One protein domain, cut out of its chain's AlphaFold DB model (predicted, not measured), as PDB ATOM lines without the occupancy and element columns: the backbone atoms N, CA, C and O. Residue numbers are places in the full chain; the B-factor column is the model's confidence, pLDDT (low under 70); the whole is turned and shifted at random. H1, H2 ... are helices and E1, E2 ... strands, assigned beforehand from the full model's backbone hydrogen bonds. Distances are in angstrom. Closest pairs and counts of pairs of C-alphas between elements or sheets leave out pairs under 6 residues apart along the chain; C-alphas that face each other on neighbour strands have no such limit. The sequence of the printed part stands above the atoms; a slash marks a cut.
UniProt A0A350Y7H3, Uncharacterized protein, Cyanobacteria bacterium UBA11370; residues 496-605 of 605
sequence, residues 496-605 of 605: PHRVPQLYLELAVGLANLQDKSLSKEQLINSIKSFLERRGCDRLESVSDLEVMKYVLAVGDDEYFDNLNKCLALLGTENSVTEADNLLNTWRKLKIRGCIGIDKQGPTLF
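AT A GLANCE: This is residues 496 to 605 of the 605 residues of an uncharacterized protein of Cyanobacteria bacterium UBA11370 (UniProt A0A350Y7H3). Five roughly aligned helices make a loosely closed ring: the helical hairpins H1-H2 and H4-H5 meet side by side along H1 and H4, and short H3 fills the gap between H2 and H5. A small two-strand hairpin, E1-E2, lies beyond the last residues of H5, at one end of the long axis. The printed part has 110 residues, with five named helices followed by two named strands, an antiparallel sheet of order E1 - E2; the class is mostly helix. The whole is compact, with a radius of gyration of the C-alphas of 14.1 A, yet elongated, spanning 46 by 27 by 26 A.

HOW THE PARTS SIT: H1, residues 499 to 510, and H2, residues 517 to 533, form a helical hairpin; they touch at a shallow tilt of 12 degrees, opposite ways, and their closest C-alphas, of Pro 500 and Ser 526, are 4.2 A apart. H2 touches H3, residues 544 to 550, with residues 527 to 531 alone; the closest C-alphas, of Leu 531 and Met 548, are 7.0 A apart, and the shallow tilt of 33 degrees is only just short of steep. H4, residues 557 to 570, touches H1 the same way at a shallow tilt of 29 degrees, the closest C-alphas being those of Val 508 and Cys 566, 5.4 A apart. H1, H2 and H4 form an up-and-down bundle, each helix running against the one before it, though H2 and H4 only just touch, with 3 pairs of C-alphas within 8 A; the closest are those of Lys 520 and Leu 570, 7.6 A apart. H5, residues 573 to 592, forms a helical hairpin with H4, at a shallow tilt of 15 degrees, and touches it with residues 575 to 583 alone, closest at the C-alphas of Leu 567 and Val 576, 5.9 A apart. H5 also touches H3, with residues 578 to 586 alone; the C-alphas of Lys 549 and Leu 582 are closest, 6.2 A apart. H1 and H5 are apart. E1, residues 596 to 598, and E2, residues 601 to 603, form a hairpin, with N 598 and O 601 within hydrogen-bond range at 3.2 A. Every O i to N i+4 pair is within that range in H1, H2, H4 and H5; in H3 1 of 3 is, beside 3 of 4 O i to N i+3 pairs.

IN THESE COORDINATES: H1 begins at C-alpha 499 (12.339, 18.701, 7.954) and is 16.6 A long; H2 measures 24.5 A, H3 10.9 A and H4 20.3 A. H5, the longest at 28.8 A, ends at C-alpha 592 (17.967, -9.125, 0.481). E1 measures 6.5 A, and E2, 6.3 A, ends at C-alpha 603 (7.692, 0.503, 0.395).

THE WHOLE: The C-alphas farthest apart, of Gln 514 and Lys 599, are 47.0 A apart. The printed part has no cut and no long link. Its mean pLDDT is 71.8; residues 537 to 542, 546, 554 and 571 to 605 are under 70.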
ATOM      1  N   PRO A 496       8.281  18.959   3.068       85.06
ATOM      2  CA  PRO A 496       8.159  18.126   4.269       85.06
ATOM      3  C   PRO A 496       9.253  17.055   4.363       85.06
ATOM      4  O   PRO A 496       9.632  16.637   5.452       85.06
ATOM      5  N   HIS A 497       9.806  16.634   3.223       85.44
ATOM      6  CA  HIS A 497      10.860  15.627   3.154       85.44
ATOM      7  C   HIS A 497      12.187  16.050   3.801       85.44
ATOM      8  O   HIS A 497      12.961  15.173   4.181       85.44
ATOM      9  N   ARG A 498      12.441  17.356   3.949       87.44
ATOM     10  CA  ARG A 498      13.705  17.899   4.476       87.44
ATOM     11  C   ARG A 498      13.706  18.122   5.977       87.44
ATOM     12  O   ARG A 498      14.754  18.070   6.611       87.44
ATOM     13  N   VAL A 499      12.528  18.353   6.542       91.38
ATOM     14  CA  VAL A 499      12.339  18.701   7.954       91.38
ATOM     15  C   VAL A 499      13.003  17.706   8.917       91.38
ATOM     16  O   VAL A 499      13.677  18.170   9.837       91.38
ATOM     17  N   PRO A 500      12.923  16.370   8.717       91.56
ATOM     18  CA  PRO A 500      13.606  15.427   9.601       91.56
ATOM     19  C   PRO A 500      15.119  15.658   9.656       91.56
ATOM     20  O   PRO A 500      15.707  15.650  10.736       91.56
ATOM     21  N   GLN A 501      15.739  15.903   8.501       91.25
ATOM     22  CA  GLN A 501      17.175  16.131   8.392       91.25
ATOM     23  C   GLN A 501      17.578  17.470   9.031       91.25
ATOM     24  O   GLN A 501      18.557  17.514   9.767       91.25
ATOM     25  N   LEU A 502      16.787  18.531   8.847       92.62
ATOM     26  CA  LEU A 502      17.046  19.841   9.460       92.62
ATOM     27  C   LEU A 502      17.016  19.791  10.997       92.62
ATOM     28  O   LEU A 502      17.918  20.311  11.654       92.62
ATOM     29  N   TYR A 503      16.023  19.112  11.582       93.62
ATOM     30  CA  TYR A 503      15.977  18.896  13.033       93.62
ATOM     31  C   TYR A 503      17.170  18.083  13.539       93.62
ATOM     32  O   TYR A 503      17.692  18.354  14.619       93.62
ATOM     33  N   LEU A 504      17.612  17.095  12.763       91.44
ATOM     34  CA  LEU A 504      18.747  16.260  13.129       91.44
ATOM     35  C   LEU A 504      20.063  17.041  13.090       91.44
ATOM     36  O   LEU A 504      20.888  16.918  13.990       91.44
ATOM     37  N   GLU A 505      20.247  17.883  12.081       91.12
ATOM     38  CA  GLU A 505      21.398  18.779  11.979       91.12
ATOM     39  C   GLU A 505      21.438  19.789  13.126       91.12
ATOM     40  O   GLU A 505      22.501  20.008  13.712       91.12
ATOM     41  N   LEU A 506      20.281  20.342  13.500       92.25
ATOM     42  CA  LEU A 506      20.153  21.189  14.681       92.25
ATOM     43  C   LEU A 506      20.515  20.414  15.960       92.25
ATOM     44  O   LEU A 506      21.279  20.917  16.781       92.25
ATOM     45  N   ALA A 507      20.035  19.175  16.109       91.75
ATOM     46  CA  ALA A 507      20.371  18.316  17.244       91.75
ATOM     47  C   ALA A 507      21.885  18.075  17.353       91.75
ATOM     48  O   ALA A 507      22.447  18.201  18.442       91.75
ATOM     49  N   VAL A 508      22.552  17.783  16.232       89.62
ATOM     50  CA  VAL A 508      24.009  17.582  16.174       89.62
ATOM     51  C   VAL A 508      24.761  18.847  16.582       89.62
ATOM     52  O   VAL A 508      25.669  18.757  17.405       89.62
ATOM     53  N   GLY A 509      24.374  20.022  16.071       88.31
ATOM     54  CA  GLY A 509      25.009  21.287  16.459       88.31
ATOM     55  C   GLY A 509      24.893  21.565  17.962       88.31
ATOM     56  O   GLY A 509      25.862  21.952  18.610       88.31
ATOM     57  N   LEU A 510      23.731  21.254  18.544       89.19
ATOM     58  CA  LEU A 510      23.457  21.430  19.973       89.19
ATOM     59  C   LEU A 510      24.112  20.373  20.877       89.19
ATOM     60  O   LEU A 510      24.114  20.537  22.096       89.19
ATOM     61  N   ALA A 511      24.661  19.284  20.330       87.31
ATOM     62  CA  ALA A 511      25.173  18.168  21.128       87.31
ATOM     63  C   ALA A 511      26.405  18.528  21.983       87.31
ATOM     64  O   ALA A 511      26.681  17.847  22.973       87.31
ATOM     65  N   ASN A 512      27.122  19.595  21.608       84.19
ATOM     66  CA  ASN A 512      28.303  20.098  22.314       84.19
ATOM     67  C   ASN A 512      27.970  21.025  23.495       84.19
ATOM     68  O   ASN A 512      28.881  21.458  24.200       84.19
ATOM     69  N   LEU A 513      26.693  21.353  23.718       82.69
ATOM     70  CA  LEU A 513      26.277  22.126  24.886       82.69
ATOM     71  C   LEU A 513      26.397  21.292  26.167       82.69
ATOM     72  O   LEU A 513      26.240  20.069  26.147       82.69
ATOM     73  N   GLN A 514      26.636  21.967  27.297       79.25
ATOM     74  CA  GLN A 514      26.661  21.309  28.608       79.25
ATOM     75  C   GLN A 514      25.328  20.611  28.910       79.25
ATOM     76  O   GLN A 514      25.308  19.451  29.326       79.25
ATOM     77  N   ASP A 515      24.213  21.306  28.663       79.81
ATOM     78  CA  ASP A 515      22.882  20.719  28.747       79.81
ATOM     79  C   ASP A 515      22.479  20.082  27.409       79.81
ATOM     80  O   ASP A 515      22.155  20.756  26.429       79.81
ATOM     81  N   LYS A 516      22.463  18.747  27.390       83.38
ATOM     82  CA  LYS A 516      22.056  17.949  26.227       83.38
ATOM     83  C   LYS A 516      20.533  17.863  26.043       83.38
ATOM     84  O   LYS A 516      20.094  17.227  25.083       83.38
ATOM     85  N   SER A 517      19.720  18.432  26.939       84.75
ATOM     86  CA  SER A 517      18.251  18.381  26.866       84.75
ATOM     87  C   SER A 517      17.723  18.944  25.539       84.75
ATOM     88  O   SER A 517      16.946  18.278  24.854       84.75
ATOM     89  N   LEU A 518      18.251  20.097  25.122       84.75
ATOM     90  CA  LEU A 518      17.867  20.799  23.897       84.75
ATOM     91  C   LEU A 518      18.182  19.975  22.642       84.75
ATOM     92  O   LEU A 518      17.348  19.864  21.746       84.75
ATOM     93  N   SER A 519      19.356  19.339  22.596       88.44
ATOM     94  CA  SER A 519      19.742  18.437  21.502       88.44
ATOM     95  C   SER A 519      18.832  17.200  21.434       88.44
ATOM     96  O   SER A 519      18.344  16.843  20.358       88.44
ATOM     97  N   LYS A 520      18.517  16.585  22.585       85.88
ATOM     98  CA  LYS A 520      17.595  15.437  22.667       85.88
ATOM     99  C   LYS A 520      16.187  15.786  22.189       85.88
ATOM    100  O   LYS A 520      15.556  14.973  21.518       85.88
ATOM    101  N   GLU A 521      15.697  16.978  22.508       87.19
ATOM    102  CA  GLU A 521      14.394  17.447  22.035       87.19
ATOM    103  C   GLU A 521      14.353  17.535  20.502       87.19
ATOM    104  O   GLU A 521      13.421  17.024  19.877       87.19
ATOM    105  N   GLN A 522      15.394  18.097  19.876       90.50
ATOM    106  CA  GLN A 522      15.450  18.209  18.414       90.50
ATOM    107  C   GLN A 522      15.581  16.843  17.733       90.50
ATOM    108  O   GLN A 522      14.954  16.608  16.701       90.50
ATOM    109  N   LEU A 523      16.313  15.906  18.338       89.19
ATOM    110  CA  LEU A 523      16.366  14.517  17.882       89.19
ATOM    111  C   LEU A 523      14.972  13.867  17.885       89.19
ATOM    112  O   LEU A 523      14.574  13.240  16.903       89.19
ATOM    113  N   ILE A 524      14.205  14.046  18.964       85.38
ATOM    114  CA  ILE A 524      12.825  13.549  19.051       85.38
ATOM    115  C   ILE A 524      11.958  14.192  17.958       85.38
ATOM    116  O   ILE A 524      11.192  13.495  17.293       85.38
ATOM    117  N   ASN A 525      12.087  15.502  17.732       88.38
ATOM    118  CA  ASN A 525      11.334  16.214  16.694       88.38
ATOM    119  C   ASN A 525      11.710  15.756  15.274       88.38
ATOM    120  O   ASN A 525      10.832  15.659  14.412       88.38
ATOM    121  N   SER A 526      12.978  15.399  15.041       91.00
ATOM    122  CA  SER A 526      13.442  14.783  13.794       91.00
ATOM    123  C   SER A 526      12.742  13.451  13.531       91.00
ATOM    124  O   SER A 526      12.149  13.273  12.465       91.00
ATOM    125  N   ILE A 527      12.753  12.546  14.517       86.38
ATOM    126  CA  ILE A 527      12.143  11.213  14.406       86.38
ATOM    127  C   ILE A 527      10.632  11.329  14.182       86.38
ATOM    128  O   ILE A 527      10.096  10.705  13.267       86.38
ATOM    129  N   LYS A 528       9.946  12.180  14.957       85.56
ATOM    130  CA  LYS A 528       8.512  12.452  14.764       85.56
ATOM    131  C   LYS A 528       8.225  12.940  13.346       85.56
ATOM    132  O   LYS A 528       7.361  12.389  12.674       85.56
ATOM    133  N   SER A 529       8.992  13.917  12.863       87.44
ATOM    134  CA  SER A 529       8.815  14.467  11.514       87.44
ATOM    135  C   SER A 529       9.054  13.413  10.425       87.44
ATOM    136  O   SER A 529       8.390  13.436   9.389       87.44
ATOM    137  N   PHE A 530       9.989  12.479  10.642       87.81
ATOM    138  CA  PHE A 530      10.235  11.362   9.729       87.81
ATOM    139  C   PHE A 530       9.036  10.407   9.669       87.81
ATOM    140  O   PHE A 530       8.600  10.039   8.580       87.81
ATOM    141  N   LEU A 531       8.481  10.034  10.825       84.06
ATOM    142  CA  LEU A 531       7.322   9.141  10.919       84.06
ATOM    143  C   LEU A 531       6.054   9.775  10.333       84.06
ATOM    144  O   LEU A 531       5.356   9.137   9.546       84.06
ATOM    145  N   GLU A 532       5.801  11.050  10.634       84.56
ATOM    146  CA  GLU A 532       4.672  11.803  10.075       84.56
ATOM    147  C   GLU A 532       4.731  11.853   8.543       84.56
ATOM    148  O   GLU A 532       3.723  11.644   7.868       84.56
ATOM    149  N   ARG A 533       5.925  12.051   7.966       84.25
ATOM    150  CA  ARG A 533       6.133  12.006   6.508       84.25
ATOM    151  C   ARG A 533       5.744  10.650   5.907       84.25
ATOM    152  O   ARG A 533       5.316  10.599   4.757       84.25
ATOM    153  N   ARG A 534       5.924   9.558   6.651       82.62
ATOM    154  CA  ARG A 534       5.576   8.193   6.228       82.62
ATOM    155  C   ARG A 534       4.100   7.852   6.465       82.62
ATOM    156  O   ARG A 534       3.693   6.741   6.149       82.62
ATOM    157  N   GLY A 535       3.305   8.795   6.978       76.88
ATOM    158  CA  GLY A 535       1.893   8.579   7.293       76.88
ATOM    159  C   GLY A 535       1.681   7.691   8.520       76.88
ATOM    160  O   GLY A 535       0.636   7.056   8.632       76.88
ATOM    161  N   CYS A 536       2.670   7.601   9.414       76.88
ATOM    162  CA  CYS A 536       2.531   6.859  10.660       76.88
ATOM    163  C   CYS A 536       1.899   7.735  11.737       76.88
ATOM    164  O   CYS A 536       2.522   8.685  12.213       76.88
ATOM    165  N   ASP A 537       0.701   7.357  12.174       63.75
ATOM    166  CA  ASP A 537       0.115   7.889  13.399       63.75
ATOM    167  C   ASP A 537       0.804   7.261  14.620       63.75
ATOM    168  O   ASP A 537       1.147   6.074  14.630       63.75
ATOM    169  N   ARG A 538       1.041   8.068  15.660       59.72
ATOM    170  CA  ARG A 538       1.730   7.621  16.878       59.72
ATOM    171  C   ARG A 538       0.973   6.486  17.566       59.72
ATOM    172  O   ARG A 538      -0.195   6.632  17.917       59.72
ATOM    173  N   LEU A 539       1.679   5.392  17.842       56.91
ATOM    174  CA  LEU A 539       1.209   4.324  18.721       56.91
ATOM    175  C   LEU A 539       1.680   4.635  20.146       56.91
ATOM    176  O   LEU A 539       2.869   4.549  20.431       56.91
ATOM    177  N   GLU A 540       0.762   4.991  21.051       53.81
ATOM    178  CA  GLU A 540       1.074   5.415  22.434       53.81
ATOM    179  C   GLU A 540       1.881   4.384  23.255       53.81
ATOM    180  O   GLU A 540       2.475   4.733  24.273       53.81
ATOM    181  N   SER A 541       1.916   3.121  22.822       51.34
ATOM    182  CA  SER A 541       2.539   1.994  23.526       51.34
ATOM    183  C   SER A 541       3.867   1.502  22.936       51.34
ATOM    184  O   SER A 541       4.469   0.599  23.519       51.34
ATOM    185  N   VAL A 542       4.333   2.052  21.807       59.84
ATOM    186  CA  VAL A 542       5.528   1.571  21.086       59.84
ATOM    187  C   VAL A 542       6.526   2.713  20.907       59.84
ATOM    188  O   VAL A 542       6.141   3.834  20.589       59.84
ATOM    189  N   SER A 543       7.819   2.437  21.108       70.81
ATOM    190  CA  SER A 543       8.876   3.432  20.894       70.81
ATOM    191  C   SER A 543       8.898   3.891  19.431       70.81
ATOM    192  O   SER A 543       8.902   3.059  18.523       70.81
ATOM    193  N   ASP A 544       8.978   5.206  19.192       71.38
ATOM    194  CA  ASP A 544       9.050   5.793  17.843       71.38
ATOM    195  C   ASP A 544      10.204   5.158  17.018       71.38
ATOM    196  O   ASP A 544      10.048   4.882  15.828       71.38
ATOM    197  N   LEU A 545      11.331   4.813  17.663       71.12
ATOM    198  CA  LEU A 545      12.472   4.111  17.047       71.12
ATOM    199  C   LEU A 545      12.143   2.672  16.617       71.12
ATOM    200  O   LEU A 545      12.702   2.167  15.645       71.12
ATOM    201  N   GLU A 546      11.238   1.979  17.307       68.94
ATOM    202  CA  GLU A 546      10.813   0.635  16.904       68.94
ATOM    203  C   GLU A 546       9.884   0.674  15.694       68.94
ATOM    204  O   GLU A 546      10.018  -0.169  14.805       68.94
ATOM    205  N   VAL A 547       9.004   1.677  15.619       72.25
ATOM    206  CA  VAL A 547       8.103   1.891  14.475       72.25
ATOM    207  C   VAL A 547       8.900   2.161  13.196       72.25
ATOM    208  O   VAL A 547       8.563   1.635  12.134       72.25
ATOM    209  N   MET A 548      10.019   2.891  13.297       74.44
ATOM    210  CA  MET A 548      10.892   3.189  12.155       74.44
ATOM    211  C   MET A 548      11.381   1.941  11.407       74.44
ATOM    212  O   MET A 548      11.601   2.032  10.201       74.44
ATOM    213  N   LYS A 549      11.512   0.776  12.067       70.00
ATOM    214  CA  LYS A 549      11.958  -0.486  11.433       70.00
ATOM    215  C   LYS A 549      11.054  -0.924  10.277       70.00
ATOM    216  O   LYS A 549      11.529  -1.608   9.375       70.00
ATOM    217  N   TYR A 550       9.781  -0.537  10.313       70.50
ATOM    218  CA  TYR A 550       8.747  -1.017   9.395       70.50
ATOM    219  C   TYR A 550       8.425  -0.038   8.259       70.50
ATOM    220  O   TYR A 550       7.687  -0.392   7.350       70.50
ATOM    221  N   VAL A 551       8.982   1.179   8.275       74.81
ATOM    222  CA  VAL A 551       8.662   2.244   7.295       74.81
ATOM    223  C   VAL A 551       9.869   2.750   6.509       74.81
ATOM    224  O   VAL A 551       9.863   3.843   5.941       74.81
ATOM    225  N   LEU A 552      10.917   1.931   6.478       72.94
ATOM    226  CA  LEU A 552      12.153   2.192   5.752       72.94
ATOM    227  C   LEU A 552      11.910   2.162   4.239       72.94
ATOM    228  O   LEU A 552      11.280   1.234   3.730       72.94
ATOM    229  N   ALA A 553      12.470   3.128   3.509       71.62
ATOM    230  CA  ALA A 553      12.475   3.120   2.049       71.62
ATOM    231  C   ALA A 553      13.894   3.206   1.468       71.62
ATOM    232  O   ALA A 553      14.881   3.487   2.153       71.62
ATOM    233  N   VAL A 554      13.993   2.955   0.161       66.81
ATOM    234  CA  VAL A 554      15.238   3.126  -0.601       66.81
ATOM    235  C   VAL A 554      15.589   4.614  -0.651       66.81
ATOM    236  O   VAL A 554      14.790   5.407  -1.143       66.81
ATOM    237  N   GLY A 555      16.781   4.980  -0.166       70.69
ATOM    238  CA  GLY A 555      17.269   6.365  -0.139       70.69
ATOM    239  C   GLY A 555      17.303   7.022   1.245       70.69
ATOM    240  O   GLY A 555      17.725   8.168   1.340       70.69
ATOM    241  N   ASP A 556      16.908   6.319   2.313       79.88
ATOM    242  CA  ASP A 556      16.985   6.841   3.689       79.88
ATOM    243  C   ASP A 556      18.396   6.722   4.318       79.88
ATOM    244  O   ASP A 556      18.605   7.134   5.458       79.88
ATOM    245  N   ASP A 557      19.370   6.171   3.587       76.50
ATOM    246  CA  ASP A 557      20.738   5.854   4.027       76.50
ATOM    247  C   ASP A 557      21.397   7.035   4.757       76.50
ATOM    248  O   ASP A 557      21.890   6.899   5.876       76.50
ATOM    249  N   GLU A 558      21.347   8.213   4.132       83.56
ATOM    250  CA  GLU A 558      21.984   9.430   4.631       83.56
ATOM    251  C   GLU A 558      21.363   9.907   5.950       83.56
ATOM    252  O   GLU A 558      22.079  10.304   6.874       83.56
ATOM    253  N   TYR A 559      20.038   9.812   6.072       86.94
ATOM    254  CA  TYR A 559      19.330  10.185   7.294       86.94
ATOM    255  C   TYR A 559      19.729   9.275   8.460       86.94
ATOM    256  O   TYR A 559      20.059   9.762   9.540       86.94
ATOM    257  N   PHE A 560      19.770   7.956   8.245       82.25
ATOM    258  CA  PHE A 560      20.146   7.008   9.296       82.25
ATOM    259  C   PHE A 560      21.625   7.092   9.674       82.25
ATOM    260  O   PHE A 560      21.949   6.991  10.860       82.25
ATOM    261  N   ASP A 561      22.525   7.326   8.721       82.56
ATOM    262  CA  ASP A 561      23.937   7.559   9.033       82.56
ATOM    263  C   ASP A 561      24.106   8.805   9.918       82.56
ATOM    264  O   ASP A 561      24.864   8.789  10.893       82.56
ATOM    265  N   ASN A 562      23.358   9.875   9.640       85.50
ATOM    266  CA  ASN A 562      23.360  11.078  10.471       85.50
ATOM    267  C   ASN A 562      22.680  10.854  11.831       85.50
ATOM    268  O   ASN A 562      23.146  11.389  12.841       85.50
ATOM    269  N   LEU A 563      21.630  10.026  11.889       86.31
ATOM    270  CA  LEU A 563      20.916   9.700  13.126       86.31
ATOM    271  C   LEU A 563      21.849   9.002  14.115       86.31
ATOM    272  O   LEU A 563      21.920   9.370  15.286       86.31
ATOM    273  N   ASN A 564      22.632   8.049  13.616       81.31
ATOM    274  CA  ASN A 564      23.614   7.326  14.417       81.31
ATOM    275  C   ASN A 564      24.740   8.226  14.915       81.31
ATOM    276  O   ASN A 564      25.107   8.144  16.086       81.31
ATOM    277  N   LYS A 565      25.247   9.136  14.071       83.94
ATOM    278  CA  LYS A 565      26.225  10.144  14.513       83.94
ATOM    279  C   LYS A 565      25.666  10.992  15.658       83.94
ATOM    280  O   LYS A 565      26.354  11.189  16.656       83.94
ATOM    281  N   CYS A 566      24.417  11.451  15.549       86.62
ATOM    282  CA  CYS A 566      23.772  12.243  16.597       86.62
ATOM    283  C   CYS A 566      23.621  11.457  17.910       86.62
ATOM    284  O   CYS A 566      23.921  11.974  18.985       86.62
ATOM    285  N   LEU A 567      23.195  10.195  17.836       82.81
ATOM    286  CA  LEU A 567      23.029   9.331  19.011       82.81
ATOM    287  C   LEU A 567      24.360   9.003  19.694       82.81
ATOM    288  O   LEU A 567      24.437   9.023  20.925       82.81
ATOM    289  N   ALA A 568      25.419   8.779  18.912       82.62
ATOM    290  CA  ALA A 568      26.766   8.578  19.435       82.62
ATOM    291  C   ALA A 568      27.269   9.809  20.215       82.62
ATOM    292  O   ALA A 568      27.821   9.659  21.302       82.62
ATOM    293  N   LEU A 569      27.016  11.027  19.715       83.62
ATOM    294  CA  LEU A 569      27.371  12.280  20.404       83.62
ATOM    295  C   LEU A 569      26.580  12.487  21.710       83.62
ATOM    296  O   LEU A 569      27.089  13.023  22.704       83.62
ATOM    297  N   LEU A 570      25.326  12.038  21.744       80.38
ATOM    298  CA  LEU A 570      24.469  12.145  22.924       80.38
ATOM    299  C   LEU A 570      24.824  11.136  24.028       80.38
ATOM    300  O   LEU A 570      24.503  11.393  25.190       80.38
ATOM    301  N   GLY A 571      25.571  10.073  23.709       65.81
ATOM    302  CA  GLY A 571      26.163   9.153  24.688       65.81
ATOM    303  C   GLY A 571      25.154   8.252  25.407       65.81
ATOM    304  O   GLY A 571      25.428   7.757  26.496       65.81
ATOM    305  N   THR A 572      23.966   8.051  24.842       59.22
ATOM    306  CA  THR A 572      22.940   7.175  25.416       59.22
ATOM    307  C   THR A 572      23.189   5.724  24.982       59.22
ATOM    308  O   THR A 572      22.764   5.322  23.900       59.22
ATOM    309  N   GLU A 573      23.862   4.931  25.826       50.91
ATOM    310  CA  GLU A 573      24.268   3.531  25.551       50.91
ATOM    311  C   GLU A 573      23.125   2.643  25.013       50.91
ATOM    312  O   GLU A 573      23.334   1.870  24.077       50.91
ATOM    313  N   ASN A 574      21.895   2.820  25.516       52.84
ATOM    314  CA  ASN A 574      20.709   2.079  25.056       52.84
ATOM    315  C   ASN A 574      20.195   2.534  23.674       52.84
ATOM    316  O   ASN A 574      19.692   1.733  22.895       52.84
ATOM    317  N   SER A 575      20.343   3.815  23.336       53.00
ATOM    318  CA  SER A 575      19.878   4.354  22.047       53.00
ATOM    319  C   SER A 575      20.856   4.083  20.899       53.00
ATOM    320  O   SER A 575      20.435   3.933  19.758       53.00
ATOM    321  N   VAL A 576      22.158   3.979  21.203       49.69
ATOM    322  CA  VAL A 576      23.192   3.602  20.227       49.69
ATOM    323  C   VAL A 576      22.995   2.147  19.809       49.69
ATOM    324  O   VAL A 576      23.017   1.840  18.624       49.69
ATOM    325  N   THR A 577      22.680   1.261  20.760       55.47
ATOM    326  CA  THR A 577      22.356  -0.145  20.469       55.47
ATOM    327  C   THR A 577      21.040  -0.310  19.699       55.47
ATOM    328  O   THR A 577      20.958  -1.151  18.802       55.47
ATOM    329  N   GLU A 578      20.008   0.491  19.984       57.94
ATOM    330  CA  GLU A 578      18.762   0.507  19.199       57.94
ATOM    331  C   GLU A 578      18.962   1.029  17.769       57.94
ATOM    332  O   GLU A 578      18.419   0.450  16.823       57.94
ATOM    333  N   ALA A 579      19.776   2.069  17.588       54.75
ATOM    334  CA  ALA A 579      20.064   2.645  16.280       54.75
ATOM    335  C   ALA A 579      21.018   1.790  15.434       54.75
ATOM    336  O   ALA A 579      20.793   1.635  14.231       54.75
ATOM    337  N   ASP A 580      21.982   1.112  16.061       57.72
ATOM    338  CA  ASP A 580      22.782   0.066  15.419       57.72
ATOM    339  C   ASP A 580      21.909  -1.121  14.995       57.72
ATOM    340  O   ASP A 580      22.083  -1.678  13.909       57.72
ATOM    341  N   ASN A 581      20.920  -1.505  15.808       64.38
ATOM    342  CA  ASN A 581      19.942  -2.527  15.434       64.38
ATOM    343  C   ASN A 581      19.051  -2.078  14.264       64.38
ATOM    344  O   ASN A 581      18.778  -2.886  13.372       64.38
ATOM    345  N   LEU A 582      18.628  -0.812  14.223       62.47
ATOM    346  CA  LEU A 582      17.905  -0.208  13.097       62.47
ATOM    347  C   LEU A 582      18.745  -0.220  11.813       62.47
ATOM    348  O   LEU A 582      18.284  -0.731  10.793       62.47
ATOM    349  N   LEU A 583      19.999   0.240  11.873       60.16
ATOM    350  CA  LEU A 583      20.940   0.202  10.750       60.16
ATOM    351  C   LEU A 583      21.210  -1.223  10.279       60.16
ATOM    352  O   LEU A 583      21.250  -1.479   9.080       60.16
ATOM    353  N   ASN A 584      21.398  -2.167  11.201       63.53
ATOM    354  CA  ASN A 584      21.625  -3.567  10.860       63.53
ATOM    355  C   ASN A 584      20.382  -4.201  10.226       63.53
ATOM    356  O   ASN A 584      20.515  -5.005   9.303       63.53
ATOM    357  N   THR A 585      19.183  -3.834  10.682       63.62
ATOM    358  CA  THR A 585      17.911  -4.260  10.075       63.62
ATOM    359  C   THR A 585      17.788  -3.686   8.664       63.62
ATOM    360  O   THR A 585      17.591  -4.439   7.713       63.62
ATOM    361  N   TRP A 586      18.038  -2.388   8.497       58.97
ATOM    362  CA  TRP A 586      18.032  -1.712   7.204       58.97
ATOM    363  C   TRP A 586      19.086  -2.273   6.226       58.97
ATOM    364  O   TRP A 586      18.762  -2.617   5.090       58.97
ATOM    365  N   ARG A 587      20.332  -2.491   6.672       62.53
ATOM    366  CA  ARG A 587      21.403  -3.118   5.869       62.53
ATOM    367  C   ARG A 587      21.024  -4.534   5.432       62.53
ATOM    368  O   ARG A 587      21.246  -4.894   4.277       62.53
ATOM    369  N   LYS A 588      20.411  -5.336   6.314       63.47
ATOM    370  CA  LYS A 588      19.899  -6.678   5.975       63.47
ATOM    371  C   LYS A 588      18.774  -6.622   4.936       63.47
ATOM    372  O   LYS A 588      18.736  -7.481   4.056       63.47
ATOM    373  N   LEU A 589      17.895  -5.622   5.009       56.53
ATOM    374  CA  LEU A 589      16.807  -5.407   4.048       56.53
ATOM    375  C   LEU A 589      17.336  -4.952   2.675       56.53
ATOM    376  O   LEU A 589      16.916  -5.494   1.654       56.53
ATOM    377  N   LYS A 590      18.346  -4.069   2.646       49.38
ATOM    378  CA  LYS A 590      19.059  -3.641   1.428       49.38
ATOM    379  C   LYS A 590      19.772  -4.800   0.719       49.38
ATOM    380  O   LYS A 590      19.737  -4.882  -0.505       49.38
ATOM    381  N   ILE A 591      20.383  -5.718   1.474       53.28
ATOM    382  CA  ILE A 591      21.106  -6.888   0.936       53.28
ATOM    383  C   ILE A 591      20.154  -7.960   0.374       53.28
ATOM    384  O   ILE A 591      20.529  -8.688  -0.544       53.28
ATOM    385  N   ARG A 592      18.923  -8.078   0.893       50.22
ATOM    386  CA  ARG A 592      17.967  -9.125   0.481       50.22
ATOM    387  C   ARG A 592      17.127  -8.795  -0.761       50.22
ATOM    388  O   ARG A 592      16.442  -9.688  -1.249       50.22
ATOM    389  N   GLY A 593      17.159  -7.566  -1.281       47.12
ATOM    390  CA  GLY A 593      16.382  -7.185  -2.473       47.12
ATOM    391  C   GLY A 593      14.855  -7.272  -2.299       47.12
ATOM    392  O   GLY A 593      14.127  -7.308  -3.287       47.12
ATOM    393  N   CYS A 594      14.351  -7.316  -1.062       46.56
ATOM    394  CA  CYS A 594      12.922  -7.433  -0.749       46.56
ATOM    395  C   CYS A 594      12.228  -6.062  -0.758       46.56
ATOM    396  O   CYS A 594      11.717  -5.628   0.265       46.56
ATOM    397  N   ILE A 595      12.242  -5.357  -1.890       46.75
ATOM    398  CA  ILE A 595      11.568  -4.059  -2.035       46.75
ATOM    399  C   ILE A 595      10.539  -4.180  -3.162       46.75
ATOM    400  O   ILE A 595      10.901  -4.290  -4.334       46.75
ATOM    401  N   GLY A 596       9.257  -4.213  -2.800       45.72
ATOM    402  CA  GLY A 596       8.146  -4.176  -3.751       45.72
ATOM    403  C   GLY A 596       7.842  -2.741  -4.186       45.72
ATOM    404  O   GLY A 596       8.004  -1.809  -3.406       45.72
ATOM    405  N   ILE A 597       7.414  -2.563  -5.437       37.19
ATOM    406  CA  ILE A 597       6.955  -1.274  -5.976       37.19
ATOM    407  C   ILE A 597       5.433  -1.209  -5.800       37.19
ATOM    408  O   ILE A 597       4.728  -2.019  -6.407       37.19
ATOM    409  N   ASP A 598       4.922  -0.248  -5.025       41.78
ATOM    410  CA  ASP A 598       3.503   0.123  -5.049       41.78
ATOM    411  C   ASP A 598       3.278   1.449  -5.809       41.78
ATOM    412  O   ASP A 598       4.209   2.064  -6.335       41.78
ATOM    413  N   LYS A 599       2.013   1.881  -5.919       39.72
ATOM    414  CA  LYS A 599       1.603   3.071  -6.690       39.72
ATOM    415  C   LYS A 599       2.140   4.408  -6.144       39.72
ATOM    416  O   LYS A 599       1.946   5.426  -6.804       39.72
ATOM    417  N   GLN A 600       2.779   4.419  -4.975       42.66
ATOM    418  CA  GLN A 600       3.373   5.583  -4.313       42.66
ATOM    419  C   GLN A 600       4.909   5.498  -4.209       42.66
ATOM    420  O   GLN A 600       5.544   6.457  -3.772       42.66
ATOM    421  N   GLY A 601       5.515   4.399  -4.669       43.12
ATOM    422  CA  GLY A 601       6.962   4.170  -4.666       43.12
ATOM    423  C   GLY A 601       7.348   2.881  -3.931       43.12
ATOM    424  O   GLY A 601       6.481   2.111  -3.528       43.12
ATOM    425  N   PRO A 602       8.652   2.584  -3.796       40.66
ATOM    426  CA  PRO A 602       9.106   1.386  -3.101       40.66
ATOM    427  C   PRO A 602       8.892   1.487  -1.580       40.66
ATOM    428  O   PRO A 602       9.572   2.266  -0.908       40.66
ATOM    429  N   THR A 603       7.991   0.667  -1.041       37.91
ATOM    430  CA  THR A 603       7.692   0.503   0.395       37.91
ATOM    431  C   THR A 603       7.817  -0.974   0.790       37.91
ATOM    432  O   THR A 603       7.497  -1.877   0.015       37.91
ATOM    433  N   LEU A 604       8.366  -1.233   1.982       44.22
ATOM    434  CA  LEU A 604       8.532  -2.578   2.548       44.22
ATOM    435  C   LEU A 604       7.209  -3.081   3.153       44.22
ATOM    436  O   LEU A 604       6.532  -2.328   3.849       44.22
ATOM    437  N   PHE A 605       6.888  -4.354   2.908       38.03
ATOM    438  CA  PHE A 605       6.002  -5.156   3.760       38.03
ATOM    439  C   PHE A 605       6.835  -5.909   4.797       38.03
ATOM    440  O   PHE A 605       7.923  -6.407   4.411       38.03
TER     441      PHE A 605